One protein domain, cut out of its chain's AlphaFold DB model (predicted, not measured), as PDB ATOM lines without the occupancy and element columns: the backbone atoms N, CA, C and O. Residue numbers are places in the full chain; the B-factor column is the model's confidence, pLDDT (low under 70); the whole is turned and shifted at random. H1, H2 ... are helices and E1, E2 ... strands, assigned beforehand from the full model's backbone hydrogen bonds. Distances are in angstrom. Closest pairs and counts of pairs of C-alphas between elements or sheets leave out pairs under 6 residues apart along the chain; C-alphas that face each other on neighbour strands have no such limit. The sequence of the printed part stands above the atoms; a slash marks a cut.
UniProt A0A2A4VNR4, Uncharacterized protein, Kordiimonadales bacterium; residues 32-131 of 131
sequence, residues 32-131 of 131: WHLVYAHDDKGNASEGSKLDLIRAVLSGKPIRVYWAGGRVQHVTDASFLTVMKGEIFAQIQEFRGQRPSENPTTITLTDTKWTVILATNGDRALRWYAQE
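What this domain is: This is residues 32 to 131 of the 131 residues of an uncharacterized protein of Kordiimonadales bacterium (UniProt A0A2A4VNR4). A strongly twisted sheet of seven strands bends back on itself into two leaves, with E2, E1, E9 and E3 facing E5 and E8 and with E4 as the hinge: a folded sheet. The short helix H1 packs on this fold towards one end of the long axis, and the two-stranded hairpin of E6 and E7 makes the other end. The 100 printed residues hold nine named strands and one named helix, in the order E1 E2 H1 E3 E4 E5 E6 E7 E8 E9; the class is mostly strand. Both sheets are antiparallel, the larger in the order E2 - E1 - E9 - E3 - E4 - E5 - E8. The whole is compact, with a radius of gyration of the C-alphas of 14.3 A, yet elongated, spanning 42 by 25 by 24 A.

How they stand to each other: Look first at E4, residues 71 to 83, which bends by 79 degrees at residue 79. Its residues 71 to 76 pair with E3, residues 62 to 68, where N 73 and O 66 are 2.8 A apart; its residues 77 to 83 pair with E5, residues 86 to 91, where N 88 and O 81 are 2.9 A apart. E3, E4 and E5 form a meander, each strand the antiparallel neighbour of the one before. On from E3, E9, residues 125 to 130, has N 126 and O 65 at 2.9 A. Next is E1, residues 32 to 38, with N 127 and O 36 at 2.8 A. The edge strand E2, residues 44 to 47, forms a hairpin with E1, with N 45 and O 37 at 2.8 A. At the other edge, E8, residues 116 to 118, has N 117 and O 89 of E5 at 2.9 A. H1, residues 49 to 57, is on the sheet at a height of 6.0 A, over none of its strands; its closest C-alphas to E1 are Leu 52 and Val 35, 5.7 A apart. In H1 every O i to N i+4 pair is within hydrogen-bond range. E5 runs on into E6, residues 94 to 101, across a break of 2 residues at 84 degrees. E6 forms a hairpin with E7, residues 104 to 113, with N 98 and O 107 at 2.8 A. E7 bends by 88 degrees at residue 110, and H1 is apart from both E6 and E7.

Where its parts are: Find C-alpha 71 at (134.780, 114.073, 121.172); from there E4 runs 29.6 A to C-alpha 83 at (144.298, 89.597, 134.892). E7 measures 22.5 A, E6 21.7 A, E3 19.6 A, E1 17.6 A, E9 16.7 A, E5 16.2 A and H1 12.2 A from first to last C-alpha, while E2 and E8 are short.

The domain as a whole: The farthest C-alphas are those of Lys 84 and Pro 103, 45.5 A apart. The printed part has no cut, and no link is long. Mean pLDDT of the printed part is 95.9, and no printed residue is under 70.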
ATOM      1  N   TRP A  32     122.486  96.342 124.360       95.19
ATOM      2  CA  TRP A  32     123.674  96.829 125.032       95.19
ATOM      3  C   TRP A  32     123.251  97.550 126.305       95.19
ATOM      4  O   TRP A  32     122.493  98.518 126.246       95.19
ATOM      5  N   HIS A  33     123.763  97.102 127.443       95.62
ATOM      6  CA  HIS A  33     123.546  97.743 128.734       95.62
ATOM      7  C   HIS A  33     124.887  98.009 129.407       95.62
ATOM      8  O   HIS A  33     125.871  97.299 129.190       95.62
ATOM      9  N   LEU A  34     124.937  99.081 130.190       97.69
ATOM     10  CA  LEU A  34     126.119  99.435 130.954       97.69
ATOM     11  C   LEU A  34     126.301  98.422 132.086       97.69
ATOM     12  O   LEU A  34     125.402  98.248 132.903       97.69
ATOM     13  N   VAL A  35     127.461  97.772 132.135       98.19
ATOM     14  CA  VAL A  35     127.790  96.785 133.178       98.19
ATOM     15  C   VAL A  35     128.774  97.329 134.205       98.19
ATOM     16  O   VAL A  35     128.760  96.911 135.361       98.19
ATOM     17  N   TYR A  36     129.632  98.264 133.795       98.69
ATOM     18  CA  TYR A  36     130.630  98.864 134.669       98.69
ATOM     19  C   TYR A  36     131.083 100.224 134.143       98.69
ATOM     20  O   TYR A  36     131.290 100.396 132.944       98.69
ATOM     21  N   ALA A  37     131.295 101.184 135.033       98.69
ATOM     22  CA  ALA A  37     131.965 102.439 134.729       98.69
ATOM     23  C   ALA A  37     132.942 102.798 135.844       98.69
ATOM     24  O   ALA A  37     132.678 102.542 137.021       98.69
ATOM     25  N   HIS A  38     134.047 103.443 135.484       98.56
ATOM     26  CA  HIS A  38     135.025 103.947 136.441       98.56
ATOM     27  C   HIS A  38     135.566 105.318 136.038       98.56
ATOM     28  O   HIS A  38     135.481 105.710 134.873       98.56
ATOM     29  N   ASP A  39     136.106 106.037 137.018       97.81
ATOM     30  CA  ASP A  39     136.836 107.284 136.804       97.81
ATOM     31  C   ASP A  39     138.259 107.032 136.258       97.81
ATOM     32  O   ASP A  39     138.679 105.896 136.027       97.81
ATOM     33  N   ASP A  40     139.018 108.103 136.039       97.06
ATOM     34  CA  ASP A  40     140.401 108.056 135.549       97.06
ATOM     35  C   ASP A  40     141.405 107.421 136.527       97.06
ATOM     36  O   ASP A  40     142.505 107.037 136.124       97.06
ATOM     37  N   LYS A  41     141.009 107.225 137.787       97.81
ATOM     38  CA  LYS A  41     141.772 106.520 138.824       97.81
ATOM     39  C   LYS A  41     141.362 105.052 138.964       97.81
ATOM     40  O   LYS A  41     141.928 104.345 139.794       97.81
ATOM     41  N   GLY A  42     140.391 104.587 138.176       97.00
ATOM     42  CA  GLY A  42     139.879 103.217 138.235       97.00
ATOM     43  C   GLY A  42     138.853 102.978 139.345       97.00
ATOM     44  O   GLY A  42     138.458 101.830 139.564       97.00
ATOM     45  N   ASN A  43     138.387 104.026 140.033       98.00
ATOM     46  CA  ASN A  43     137.337 103.895 141.039       98.00
ATOM     47  C   ASN A  43     135.990 103.697 140.354       98.00
ATOM     48  O   ASN A  43     135.624 104.442 139.443       98.00
ATOM     49  N   ALA A  44     135.236 102.706 140.821       98.06
ATOM     50  CA  ALA A  44     133.905 102.428 140.309       98.06
ATOM     51  C   ALA A  44     132.982 103.647 140.486       98.06
ATOM     52  O   ALA A  44     132.910 104.232 141.564       98.06
ATOM     53  N   SER A  45     132.256 103.993 139.427       98.06
ATOM     54  CA  SER A  45     131.216 105.031 139.437       98.06
ATOM     55  C   SER A  45     129.824 104.464 139.155       98.06
ATOM     56  O   SER A  45     128.834 105.031 139.606       98.06
ATOM     57  N   GLU A  46     129.735 103.333 138.451       98.38
ATOM     58  CA  GLU A  46     128.474 102.652 138.154       98.38
ATOM     59  C   GLU A  46     128.712 101.159 137.891       98.38
ATOM     60  O   GLU A  46     129.774 100.768 137.394       98.38
ATOM     61  N   GLY A  47     127.719 100.321 138.190       97.75
ATOM     62  CA  GLY A  47     127.794  98.880 137.960       97.75
ATOM     63  C   GLY A  47     128.865  98.180 138.804       97.75
ATOM     64  O   GLY A  47     129.243  98.643 139.880       97.75
ATOM     65  N   SER A  48     129.346  97.033 138.323       97.12
ATOM     66  CA  SER A  48     130.269  96.168 139.064       97.12
ATOM     67  C   SER A  48     131.335  95.589 138.144       97.12
ATOM     68  O   SER A  48     131.044  94.988 137.109       97.12
ATOM     69  N   LYS A  49     132.601  95.704 138.560       97.50
ATOM     70  CA  LYS A  49     133.723  95.090 137.840       97.50
ATOM     71  C   LYS A  49     133.556  93.571 137.747       97.50
ATOM     72  O   LYS A  49     133.876  92.986 136.719       97.50
ATOM     73  N   LEU A  50     132.996  92.931 138.780       98.19
ATOM     74  CA  LEU A  50     132.706  91.493 138.766       98.19
ATOM     75  C   LEU A  50     131.669  91.122 137.700       98.19
ATOM     76  O   LEU A  50     131.736  90.034 137.134       98.19
ATOM     77  N   ASP A  51     130.723  92.009 137.406       98.38
ATOM     78  CA  ASP A  51     129.671  91.775 136.413       98.38
ATOM     79  C   ASP A  51     130.255  91.878 135.009       98.38
ATOM     80  O   ASP A  51     129.997  91.016 134.169       98.38
ATOM     81  N   LEU A  52     131.141  92.855 134.793       98.62
ATOM     82  CA  LEU A  52     131.942  92.939 133.578       98.62
ATOM     83  C   LEU A  52     132.835  91.701 133.398       98.62
ATOM     84  O   LEU A  52     132.849  91.132 132.312       98.62
ATOM     85  N   ILE A  53     133.532  91.236 134.445       98.69
ATOM     86  CA  ILE A  53     134.331  89.997 134.380       98.69
ATOM     87  C   ILE A  53     133.448  88.815 133.977       98.69
ATOM     88  O   ILE A  53     133.812  88.061 133.077       98.69
ATOM     89  N   ARG A  54     132.278  88.655 134.604       98.50
ATOM     90  CA  ARG A  54     131.333  87.585 134.254       98.50
ATOM     91  C   ARG A  54     130.880  87.692 132.801       98.50
ATOM     92  O   ARG A  54     130.874  86.678 132.110       98.50
ATOM     93  N   ALA A  55     130.567  88.895 132.323       98.31
ATOM     94  CA  ALA A  55     130.188  89.113 130.934       98.31
ATOM     95  C   ALA A  55     131.314  88.707 129.968       98.31
ATOM     96  O   ALA A  55     131.078  87.903 129.064       98.31
ATOM     97  N   VAL A  56     132.545  89.167 130.220       98.38
ATOM     98  CA  VAL A  56     133.741  88.823 129.433       98.38
ATOM     99  C   VAL A  56     133.959  87.310 129.399       98.38
ATOM    100  O   VAL A  56     134.076  86.727 128.324       98.38
ATOM    101  N   LEU A  57     133.965  86.650 130.560       98.19
ATOM    102  CA  LEU A  57     134.217  85.210 130.657       98.19
ATOM    103  C   LEU A  57     133.074  84.355 130.090       98.19
ATOM    104  O   LEU A  57     133.307  83.218 129.696       98.19
ATOM    105  N   SER A  58     131.858  84.901 130.004       97.88
ATOM    106  CA  SER A  58     130.732  84.262 129.310       97.88
ATOM    107  C   SER A  58     130.762  84.434 127.786       97.88
ATOM    108  O   SER A  58     129.870  83.944 127.100       97.88
ATOM    109  N   GLY A  59     131.772  85.126 127.245       96.75
ATOM    110  CA  GLY A  59     131.922  85.346 125.807       96.75
ATOM    111  C   GLY A  59     130.996  86.424 125.240       96.75
ATOM    112  O   GLY A  59     130.773  86.457 124.031       96.75
ATOM    113  N   LYS A  60     130.443  87.304 126.085       97.06
ATOM    114  CA  LYS A  60     129.591  88.402 125.618       97.06
ATOM    115  C   LYS A  60     130.414  89.437 124.844       97.06
ATOM    116  O   LYS A  60     131.511  89.787 125.288       97.06
ATOM    117  N   PRO A  61     129.879  89.991 123.742       97.19
ATOM    118  CA  PRO A  61     130.441  91.176 123.110       97.19
ATOM    119  C   PRO A  61     130.531  92.339 124.103       97.19
ATOM    120  O   PRO A  61     129.573  92.605 124.835       97.19
ATOM    121  N   ILE A  62     131.670  93.037 124.104       98.31
ATOM    122  CA  ILE A  62     131.937  94.179 124.984       98.31
ATOM    123  C   ILE A  62     132.212  95.429 124.152       98.31
ATOM    124  O   ILE A  62     133.008  95.397 123.213       98.31
ATOM    125  N   ARG A  63     131.602  96.546 124.553       97.81
ATOM    126  CA  ARG A  63     131.897  97.889 124.049       97.81
ATOM    127  C   ARG A  63     132.503  98.744 125.134       97.81
ATOM    128  O   ARG A  63     132.066  98.697 126.283       97.81
ATOM    129  N   VAL A  64     133.454  99.576 124.739       97.94
ATOM    130  CA  VAL A  64     134.069 100.561 125.621       97.94
ATOM    131  C   VAL A  64     133.789 101.949 125.078       97.94
ATOM    132  O   VAL A  64     133.975 102.222 123.892       97.94
ATOM    133  N   TYR A  65     133.327 102.817 125.964       97.81
ATOM    134  CA  TYR A  65     133.099 104.226 125.711       97.81
ATOM    135  C   TYR A  65     134.061 105.063 126.545       97.81
ATOM    136  O   TYR A  65     134.308 104.753 127.713       97.81
ATOM    137  N   TRP A  66     134.532 106.162 125.964       95.88
ATOM    138  CA  TRP A  66     135.235 107.213 126.686       95.88
ATOM    139  C   TRP A  66     135.024 108.572 126.024       95.88
ATOM    140  O   TRP A  66     134.772 108.672 124.822       95.88
ATOM    141  N   ALA A  67     135.169 109.631 126.812       93.50
ATOM    142  CA  ALA A  67     135.238 110.995 126.306       93.50
ATOM    143  C   ALA A  67     136.705 111.443 126.230       93.50
ATOM    144  O   ALA A  67     137.501 111.148 127.121       93.50
ATOM    145  N   GLY A  68     137.070 112.145 125.159       84.56
ATOM    146  CA  GLY A  68     138.405 112.694 124.947       84.56
ATOM    147  C   GLY A  68     138.318 114.130 124.447       84.56
ATOM    148  O   GLY A  68     137.995 114.371 123.285       84.56
ATOM    149  N   GLY A  69     138.609 115.098 125.318       85.56
ATOM    150  CA  GLY A  69     138.530 116.521 124.987       85.56
ATOM    151  C   GLY A  69     137.137 116.922 124.495       85.56
ATOM    152  O   GLY A  69     136.230 117.128 125.289       85.56
ATOM    153  N   ARG A  70     136.983 117.036 123.172       87.94
ATOM    154  CA  ARG A  70     135.769 117.532 122.499       87.94
ATOM    155  C   ARG A  70     134.943 116.446 121.812       87.94
ATOM    156  O   ARG A  70     133.923 116.744 121.201       87.94
ATOM    157  N   VAL A  71     135.401 115.201 121.864       92.44
ATOM    158  CA  VAL A  71     134.780 114.073 121.172       92.44
ATOM    159  C   VAL A  71     134.474 112.948 122.145       92.44
ATOM    160  O   VAL A  71     135.094 112.807 123.199       92.44
ATOM    161  N   GLN A  72     133.485 112.149 121.775       94.56
ATOM    162  CA  GLN A  72     133.106 110.938 122.480       94.56
ATOM    163  C   GLN A  72     133.372 109.759 121.555       94.56
ATOM    164  O   GLN A  72     133.052 109.811 120.367       94.56
ATOM    165  N   HIS A  73     133.963 108.710 122.102       94.25
ATOM    166  CA  HIS A  73     134.343 107.524 121.361       94.25
ATOM    167  C   HIS A  73     133.629 106.311 121.932       94.25
ATOM    168  O   HIS A  73     133.462 106.178 123.143       94.25
ATOM    169  N   VAL A  74     133.229 105.417 121.038       95.88
ATOM    170  CA  VAL A  74     132.713 104.094 121.369       95.88
ATOM    171  C   VAL A  74     133.310 103.105 120.386       95.88
ATOM    172  O   VAL A  74     133.428 103.399 119.196       95.88
ATOM    173  N   THR A  75     133.723 101.948 120.878       95.62
ATOM    174  CA  THR A  75     134.303 100.897 120.045       95.62
ATOM    175  C   THR A  75     134.060  99.528 120.666       95.62
ATOM    176  O   THR A  75     133.860  99.419 121.879       95.62
ATOM    177  N   ASP A  76     134.063  98.494 119.834       96.56
ATOM    178  CA  ASP A  76     134.027  97.109 120.289       96.56
ATOM    179  C   ASP A  76     135.427  96.692 120.777       96.56
ATOM    180  O   ASP A  76     136.448  97.019 120.165       96.56
ATOM    181  N   ALA A  77     135.492  95.952 121.882       97.12
ATOM    182  CA  ALA A  77     136.735  95.344 122.340       97.12
ATOM    183  C   ALA A  77     137.067  94.135 121.454       97.12
ATOM    184  O   ALA A  77     136.301  93.176 121.390       97.12
ATOM    185  N   SER A  78     138.211  94.170 120.769       95.50
ATOM    186  CA  SER A  78     138.608  93.117 119.824       95.50
ATOM    187  C   SER A  78     139.328  91.951 120.500       95.50
ATOM    188  O   SER A  78     139.260  90.824 120.019       95.50
ATOM    189  N   PHE A  79     140.025  92.212 121.607       97.25
ATOM    190  CA  PHE A  79     140.693  91.188 122.405       97.25
ATOM    191  C   PHE A  79     140.642  91.570 123.885       97.25
ATOM    192  O   PHE A  79     141.013  92.685 124.254       97.25
ATOM    193  N   LEU A  80     140.153  90.655 124.721       98.38
ATOM    194  CA  LEU A  80     139.888  90.883 126.139       98.38
ATOM    195  C   LEU A  80     140.778  89.984 126.994       98.38
ATOM    196  O   LEU A  80     140.792  88.768 126.821       98.38
ATOM    197  N   THR A  81     141.463  90.585 127.962       98.50
ATOM    198  CA  THR A  81     142.289  89.883 128.948       98.50
ATOM    199  C   THR A  81     141.754  90.164 130.342       98.50
ATOM    200  O   THR A  81     141.575  91.324 130.708       98.50
ATOM    201  N   VAL A  82     141.549  89.114 131.139       98.50
ATOM    202  CA  VAL A  82     141.265  89.233 132.575       98.50
ATOM    203  C   VAL A  82     142.524  88.861 133.349       98.50
ATOM    204  O   VAL A  82     143.001  87.732 133.257       98.50
ATOM    205  N   MET A  83     143.078  89.802 134.112       98.19
ATOM    206  CA  MET A  83     144.298  89.597 134.892       98.19
ATOM    207  C   MET A  83     144.179  90.282 136.251       98.19
ATOM    208  O   MET A  83     143.962  91.485 136.328       98.19
ATOM    209  N   LYS A  84     144.357  89.514 137.336       97.25
ATOM    210  CA  LYS A  84     144.325  90.010 138.728       97.25
ATOM    211  C   LYS A  84     143.072  90.840 139.071       97.25
ATOM    212  O   LYS A  84     143.158  91.813 139.806       97.25
ATOM    213  N   GLY A  85     141.914  90.440 138.546       96.88
ATOM    214  CA  GLY A  85     140.644  91.136 138.785       96.88
ATOM    215  C   GLY A  85     140.424  92.379 137.918       96.88
ATOM    216  O   GLY A  85     139.403  93.036 138.073       96.88
ATOM    217  N   GLU A  86     141.332  92.676 136.990       98.25
ATOM    218  CA  GLU A  86     141.205  93.765 136.026       98.25
ATOM    219  C   GLU A  86     140.943  93.211 134.622       98.25
ATOM    220  O   GLU A  86     141.456  92.158 134.239       98.25
ATOM    221  N   ILE A  87     140.143  93.942 133.853       98.56
ATOM    222  CA  ILE A  87     139.908  93.728 132.426       98.56
ATOM    223  C   ILE A  87     140.758  94.711 131.623       98.56
ATOM    224  O   ILE A  87     140.769  95.909 131.923       98.56
ATOM    225  N   PHE A  88     141.405  94.193 130.581       98.38
ATOM    226  CA  PHE A  88     142.141  94.934 129.563       98.38
ATOM    227  C   PHE A  88     141.528  94.629 128.195       98.38
ATOM    228  O   PHE A  88     141.440  93.465 127.802       98.38
ATOM    229  N   ALA A  89     141.109  95.661 127.474       98.00
ATOM    230  CA  ALA A  89     140.555  95.567 126.132       98.00
ATOM    231  C   ALA A  89     141.524  96.176 125.125       98.00
ATOM    232  O   ALA A  89     141.747  97.387 125.128       98.00
ATOM    233  N   GLN A  90     142.061  95.350 124.237       96.81
ATOM    234  CA  GLN A  90     142.687  95.836 123.018       96.81
ATOM    235  C   GLN A  90     141.593  96.119 121.988       96.81
ATOM    236  O   GLN A  90     140.726  95.278 121.733       96.81
ATOM    237  N   ILE A  91     141.652  97.300 121.385       94.19
ATOM    238  CA  ILE A  91     140.738  97.708 120.317       94.19
ATOM    239  C   ILE A  91     141.437  97.578 118.963       94.19
ATOM    240  O   ILE A  91     142.667  97.649 118.884       94.19
ATOM    241  N   GLN A  92     140.666  97.341 117.902       94.75
ATOM    242  CA  GLN A  92     141.200  97.255 116.545       94.75
ATOM    243  C   GLN A  92     141.927  98.552 116.176       94.75
ATOM    244  O   GLN A  92     141.467  99.635 116.531       94.75
ATOM    245  N   GLU A  93     143.047  98.447 115.451       95.06
ATOM    246  CA  GLU A  93     143.767  99.623 114.955       95.06
ATOM    247  C   GLU A  93     142.819 100.533 114.164       95.06
ATOM    248  O   GLU A  93     142.100 100.079 113.269       95.06
ATOM    249  N   PHE A  94     142.842 101.828 114.465       92.25
ATOM    250  CA  PHE A  94     142.068 102.828 113.737       92.25
ATOM    251  C   PHE A  94     142.916 104.060 113.422       92.25
ATOM    252  O   PHE A  94     143.919 104.354 114.079       92.25
ATOM    253  N   ARG A  95     142.516 104.798 112.383       95.25
ATOM    254  CA  ARG A  95     143.170 106.056 112.009       95.25
ATOM    255  C   ARG A  95     142.788 107.165 112.982       95.25
ATOM    256  O   ARG A  95     141.628 107.291 113.366       95.25
ATOM    257  N   GLY A  96     143.758 107.999 113.334       92.88
ATOM    258  CA  GLY A  96     143.547 109.154 114.192       92.88
ATOM    259  C   GLY A  96     142.564 110.137 113.573       92.88
ATOM    260  O   GLY A  96     142.501 110.284 112.351       92.88
ATOM    261  N   GLN A  97     141.826 110.829 114.432       93.44
ATOM    262  CA  GLN A  97     140.783 111.774 114.056       93.44
ATOM    263  C   GLN A  97     141.153 113.180 114.533       93.44
ATOM    264  O   GLN A  97     141.614 113.355 115.661       93.44
ATOM    265  N   ARG A  98     140.927 114.190 113.689       93.69
ATOM    266  CA  ARG A  98     141.044 115.606 114.050       93.69
ATOM    267  C   ARG A  98     139.658 116.263 113.975       93.69
ATOM    268  O   ARG A  98     139.154 116.464 112.869       93.69
ATOM    269  N   PRO A  99     139.034 116.589 115.120       94.38
ATOM    270  CA  PRO A  99     137.760 117.296 115.140       94.38
ATOM    271  C   PRO A  99     137.938 118.800 114.873       94.38
ATOM    272  O   PRO A  99     138.925 119.405 115.297       94.38
ATOM    273  N   SER A 100     136.950 119.399 114.213       94.38
ATOM    274  CA  SER A 100     136.747 120.844 114.062       94.38
ATOM    275  C   SER A 100     135.302 121.186 114.426       94.38
ATOM    276  O   SER A 100     134.407 120.382 114.177       94.38
ATOM    277  N   GLU A 101     135.069 122.358 115.017       92.19
ATOM    278  CA  GLU A 101     133.733 122.806 115.447       92.19
ATOM    279  C   GLU A 101     133.050 123.708 114.413       92.19
ATOM    280  O   GLU A 101     131.826 123.690 114.300       92.19
ATOM    281  N   ASN A 102     133.839 124.439 113.616       92.06
ATOM    282  CA  ASN A 102     133.360 125.435 112.658       92.06
ATOM    283  C   ASN A 102     133.964 125.186 111.259       92.06
ATOM    284  O   ASN A 102     135.056 125.683 110.981       92.06
ATOM    285  N   PRO A 103     133.296 124.422 110.372       92.88
ATOM    286  CA  PRO A 103     132.079 123.642 110.615       92.88
ATOM    287  C   PRO A 103     132.354 122.404 111.480       92.88
ATOM    288  O   PRO A 103     133.500 121.964 111.592       92.88
ATOM    289  N   THR A 104     131.300 121.825 112.064       95.38
ATOM    290  CA  THR A 104     131.409 120.585 112.843       95.38
ATOM    291  C   THR A 104     131.765 119.432 111.913       95.38
ATOM    292  O   THR A 104     130.948 119.000 111.102       95.38
ATOM    293  N   THR A 105     133.003 118.956 111.997       95.81
ATOM    294  CA  THR A 105     133.515 117.886 111.135       95.81
ATOM    295  C   THR A 105     134.636 117.105 111.810       95.81
ATOM    296  O   THR A 105     135.284 117.588 112.742       95.81
ATOM    297  N   ILE A 106     134.883 115.891 111.321       95.25
ATOM    298  CA  ILE A 106     136.018 115.055 111.707       95.25
ATOM    299  C   ILE A 106     136.787 114.692 110.442       95.25
ATOM    300  O   ILE A 106     136.220 114.139 109.502       95.25
ATOM    301  N   THR A 107     138.092 114.957 110.433       96.50
ATOM    302  CA  THR A 107     138.996 114.503 109.371       96.50
ATOM    303  C   THR A 107     139.909 113.395 109.873       96.50
ATOM    304  O   THR A 107     140.253 113.332 111.058       96.50
ATOM    305  N   LEU A 108     140.292 112.488 108.973       96.44
ATOM    306  CA  LEU A 108     141.276 111.456 109.280       96.44
ATOM    307  C   LEU A 108     142.689 112.033 109.213       96.44
ATOM    308  O   LEU A 108     142.994 112.904 108.402       96.44
ATOM    309  N   THR A 109     143.553 111.497 110.060       95.25
ATOM    310  CA  THR A 109     144.993 111.752 110.066       95.25
ATOM    311  C   THR A 109     145.741 110.490 109.629       95.25
ATOM    312  O   THR A 109     145.161 109.402 109.541       95.25
ATOM    313  N   ASP A 110     147.036 110.616 109.359       95.25
ATOM    314  CA  ASP A 110     147.885 109.474 108.984       95.25
ATOM    315  C   ASP A 110     148.388 108.675 110.190       95.25
ATOM    316  O   ASP A 110     148.951 107.593 110.036       95.25
ATOM    317  N   THR A 111     148.130 109.162 111.405       95.44
ATOM    318  CA  THR A 111     148.417 108.428 112.636       95.44
ATOM    319  C   THR A 111     147.528 107.195 112.732       95.44
ATOM    320  O   THR A 111     146.315 107.269 112.533       95.44
ATOM    321  N   LYS A 112     148.129 106.066 113.096       94.81
ATOM    322  CA  LYS A 112     147.431 104.836 113.471       94.81
ATOM    323  C   LYS A 112     147.483 104.688 114.982       94.81
ATOM    324  O   LYS A 112     148.531 104.916 115.584       94.81
ATOM    325  N   TRP A 113     146.358 104.334 115.580       90.88
ATOM    326  CA  TRP A 113     146.243 104.149 117.017       90.88
ATOM    327  C   TRP A 113     146.028 102.683 117.347       90.88
ATOM    328  O   TRP A 113     145.103 102.059 116.834       90.88
ATOM    329  N   THR A 114     146.840 102.194 118.279       90.88
ATOM    330  CA  THR A 114     146.645 100.928 118.982       90.88
ATOM    331  C   THR A 114     146.550 101.258 120.459       90.88
ATOM    332  O   THR A 114     147.437 101.914 121.004       90.88
ATOM    333  N   VAL A 115     145.453 100.868 121.101       92.81
ATOM    334  CA  VAL A 115     145.165 101.250 122.487       92.81
ATOM    335  C   VAL A 115     144.712 100.025 123.268       92.81
ATOM    336  O   VAL A 115     143.942  99.205 122.764       92.81
ATOM    337  N   ILE A 116     145.184  99.938 124.510       96.38
ATOM    338  CA  ILE A 116     144.619  99.070 125.538       96.38
ATOM    339  C   ILE A 116     143.836  99.960 126.498       96.38
ATOM    340  O   ILE A 116     144.375 100.926 127.033       96.38
ATOM    341  N   LEU A 117     142.563  99.638 126.694       97.12
ATOM    342  CA  LEU A 117     141.687 100.273 127.670       97.12
ATOM    343  C   LEU A 117     141.576  99.349 128.881       97.12
ATOM    344  O   LEU A 117     141.371  98.148 128.710       97.12
ATOM    345  N   ALA A 118     141.740  99.882 130.089       97.94
ATOM    346  CA  ALA A 118     141.856  99.072 131.295       97.94
ATOM    347  C   ALA A 118     140.958  99.580 132.422       97.94
ATOM    348  O   ALA A 118     140.653 100.764 132.517       97.94
ATOM    349  N   THR A 119     140.548  98.659 133.291       98.44
ATOM    350  CA  THR A 119     139.641  98.940 134.423       98.44
ATOM    351  C   THR A 119     140.340  99.430 135.693       98.44
ATOM    352  O   THR A 119     139.670  99.721 136.686       98.44
ATOM    353  N   ASN A 120     141.668  99.565 135.648       97.19
ATOM    354  CA  ASN A 120     142.522  99.986 136.759       97.19
ATOM    355  C   ASN A 120     142.948 101.465 136.693       97.19
ATOM    356  O   ASN A 120     143.844 101.865 137.433       97.19
ATOM    357  N   GLY A 121     142.323 102.265 135.826       88.31
ATOM    358  CA  GLY A 121     142.626 103.689 135.642       88.31
ATOM    359  C   GLY A 121     143.317 103.990 134.309       88.31
ATOM    360  O   GLY A 121     143.365 103.130 133.438       88.31
ATOM    361  N   ASP A 122     143.809 105.225 134.157       91.44
ATOM    362  CA  ASP A 122     144.265 105.929 132.928       91.44
ATOM    363  C   ASP A 122     143.183 106.834 132.329       91.44
ATOM    364  O   ASP A 122     143.458 107.970 131.945       91.44
ATOM    365  N   ARG A 123     141.935 106.356 132.250       94.88
ATOM    366  CA  ARG A 123     140.809 107.102 131.663       94.88
ATOM    367  C   ARG A 123     139.509 106.765 132.363       94.88
ATOM    368  O   ARG A 123     139.325 105.641 132.820       94.88
ATOM    369  N   ALA A 124     138.583 107.716 132.367       97.81
ATOM    370  CA  ALA A 124     137.203 107.423 132.712       97.81
ATOM    371  C   ALA A 124     136.562 106.621 131.572       97.81
ATOM    372  O   ALA A 124     136.433 107.123 130.450       97.81
ATOM    373  N   LEU A 125     136.180 105.376 131.854       98.44
ATOM    374  CA  LEU A 125     135.626 104.455 130.864       98.44
ATOM    375  C   LEU A 125     134.258 103.943 131.297       98.44
ATOM    376  O   LEU A 125     133.977 103.753 132.481       98.44
ATOM    377  N   ARG A 126     133.420 103.661 130.301       98.62
ATOM    378  CA  ARG A 126     132.130 102.987 130.466       98.62
ATOM    379  C   ARG A 126     132.126 101.719 129.619       98.62
ATOM    380  O   ARG A 126     132.444 101.766 128.433       98.62
ATOM    381  N   TRP A 127     131.761 100.605 130.232       98.56
ATOM    382  CA  TRP A 127     131.830  99.264 129.670       98.56
ATOM    383  C   TRP A 127     130.421  98.712 129.512       98.56
ATOM    384  O   TRP A 127     129.671  98.614 130.485       98.56
ATOM    385  N   TYR A 128     130.068  98.345 128.289       98.38
ATOM    386  CA  TYR A 128     128.760  97.808 127.946       98.38
ATOM    387  C   TYR A 128     128.904  96.359 127.514       98.38
ATOM    388  O   TYR A 128     129.841  96.025 126.790       98.38
ATOM    389  N   ALA A 129     127.955  95.522 127.914       97.75
ATOM    390  CA  ALA A 129     127.838  94.157 127.425       97.75
ATOM    391  C   ALA A 129     126.540  94.003 126.635       97.75
ATOM    392  O   ALA A 129     125.539  94.662 126.929       97.75
ATOM    393  N   GLN A 130     126.562  93.133 125.632       94.81
ATOM    394  CA  GLN A 130     125.353  92.727 124.930       94.81
ATOM    395  C   GLN A 130     124.683  91.555 125.670       94.81
ATOM    396  O   GLN A 130     125.362  90.615 126.106       94.81
ATOM    397  N   GLU A 131     123.359  91.623 125.858       84.31
ATOM    398  CA  GLU A 131     122.586  90.488 126.395       84.31
ATOM    399  C   GLU A 131     122.614  89.261 125.489       84.31
ATOM    400  O   GLU A 131     122.414  89.421 124.262       84.31
TER     401      GLU A 131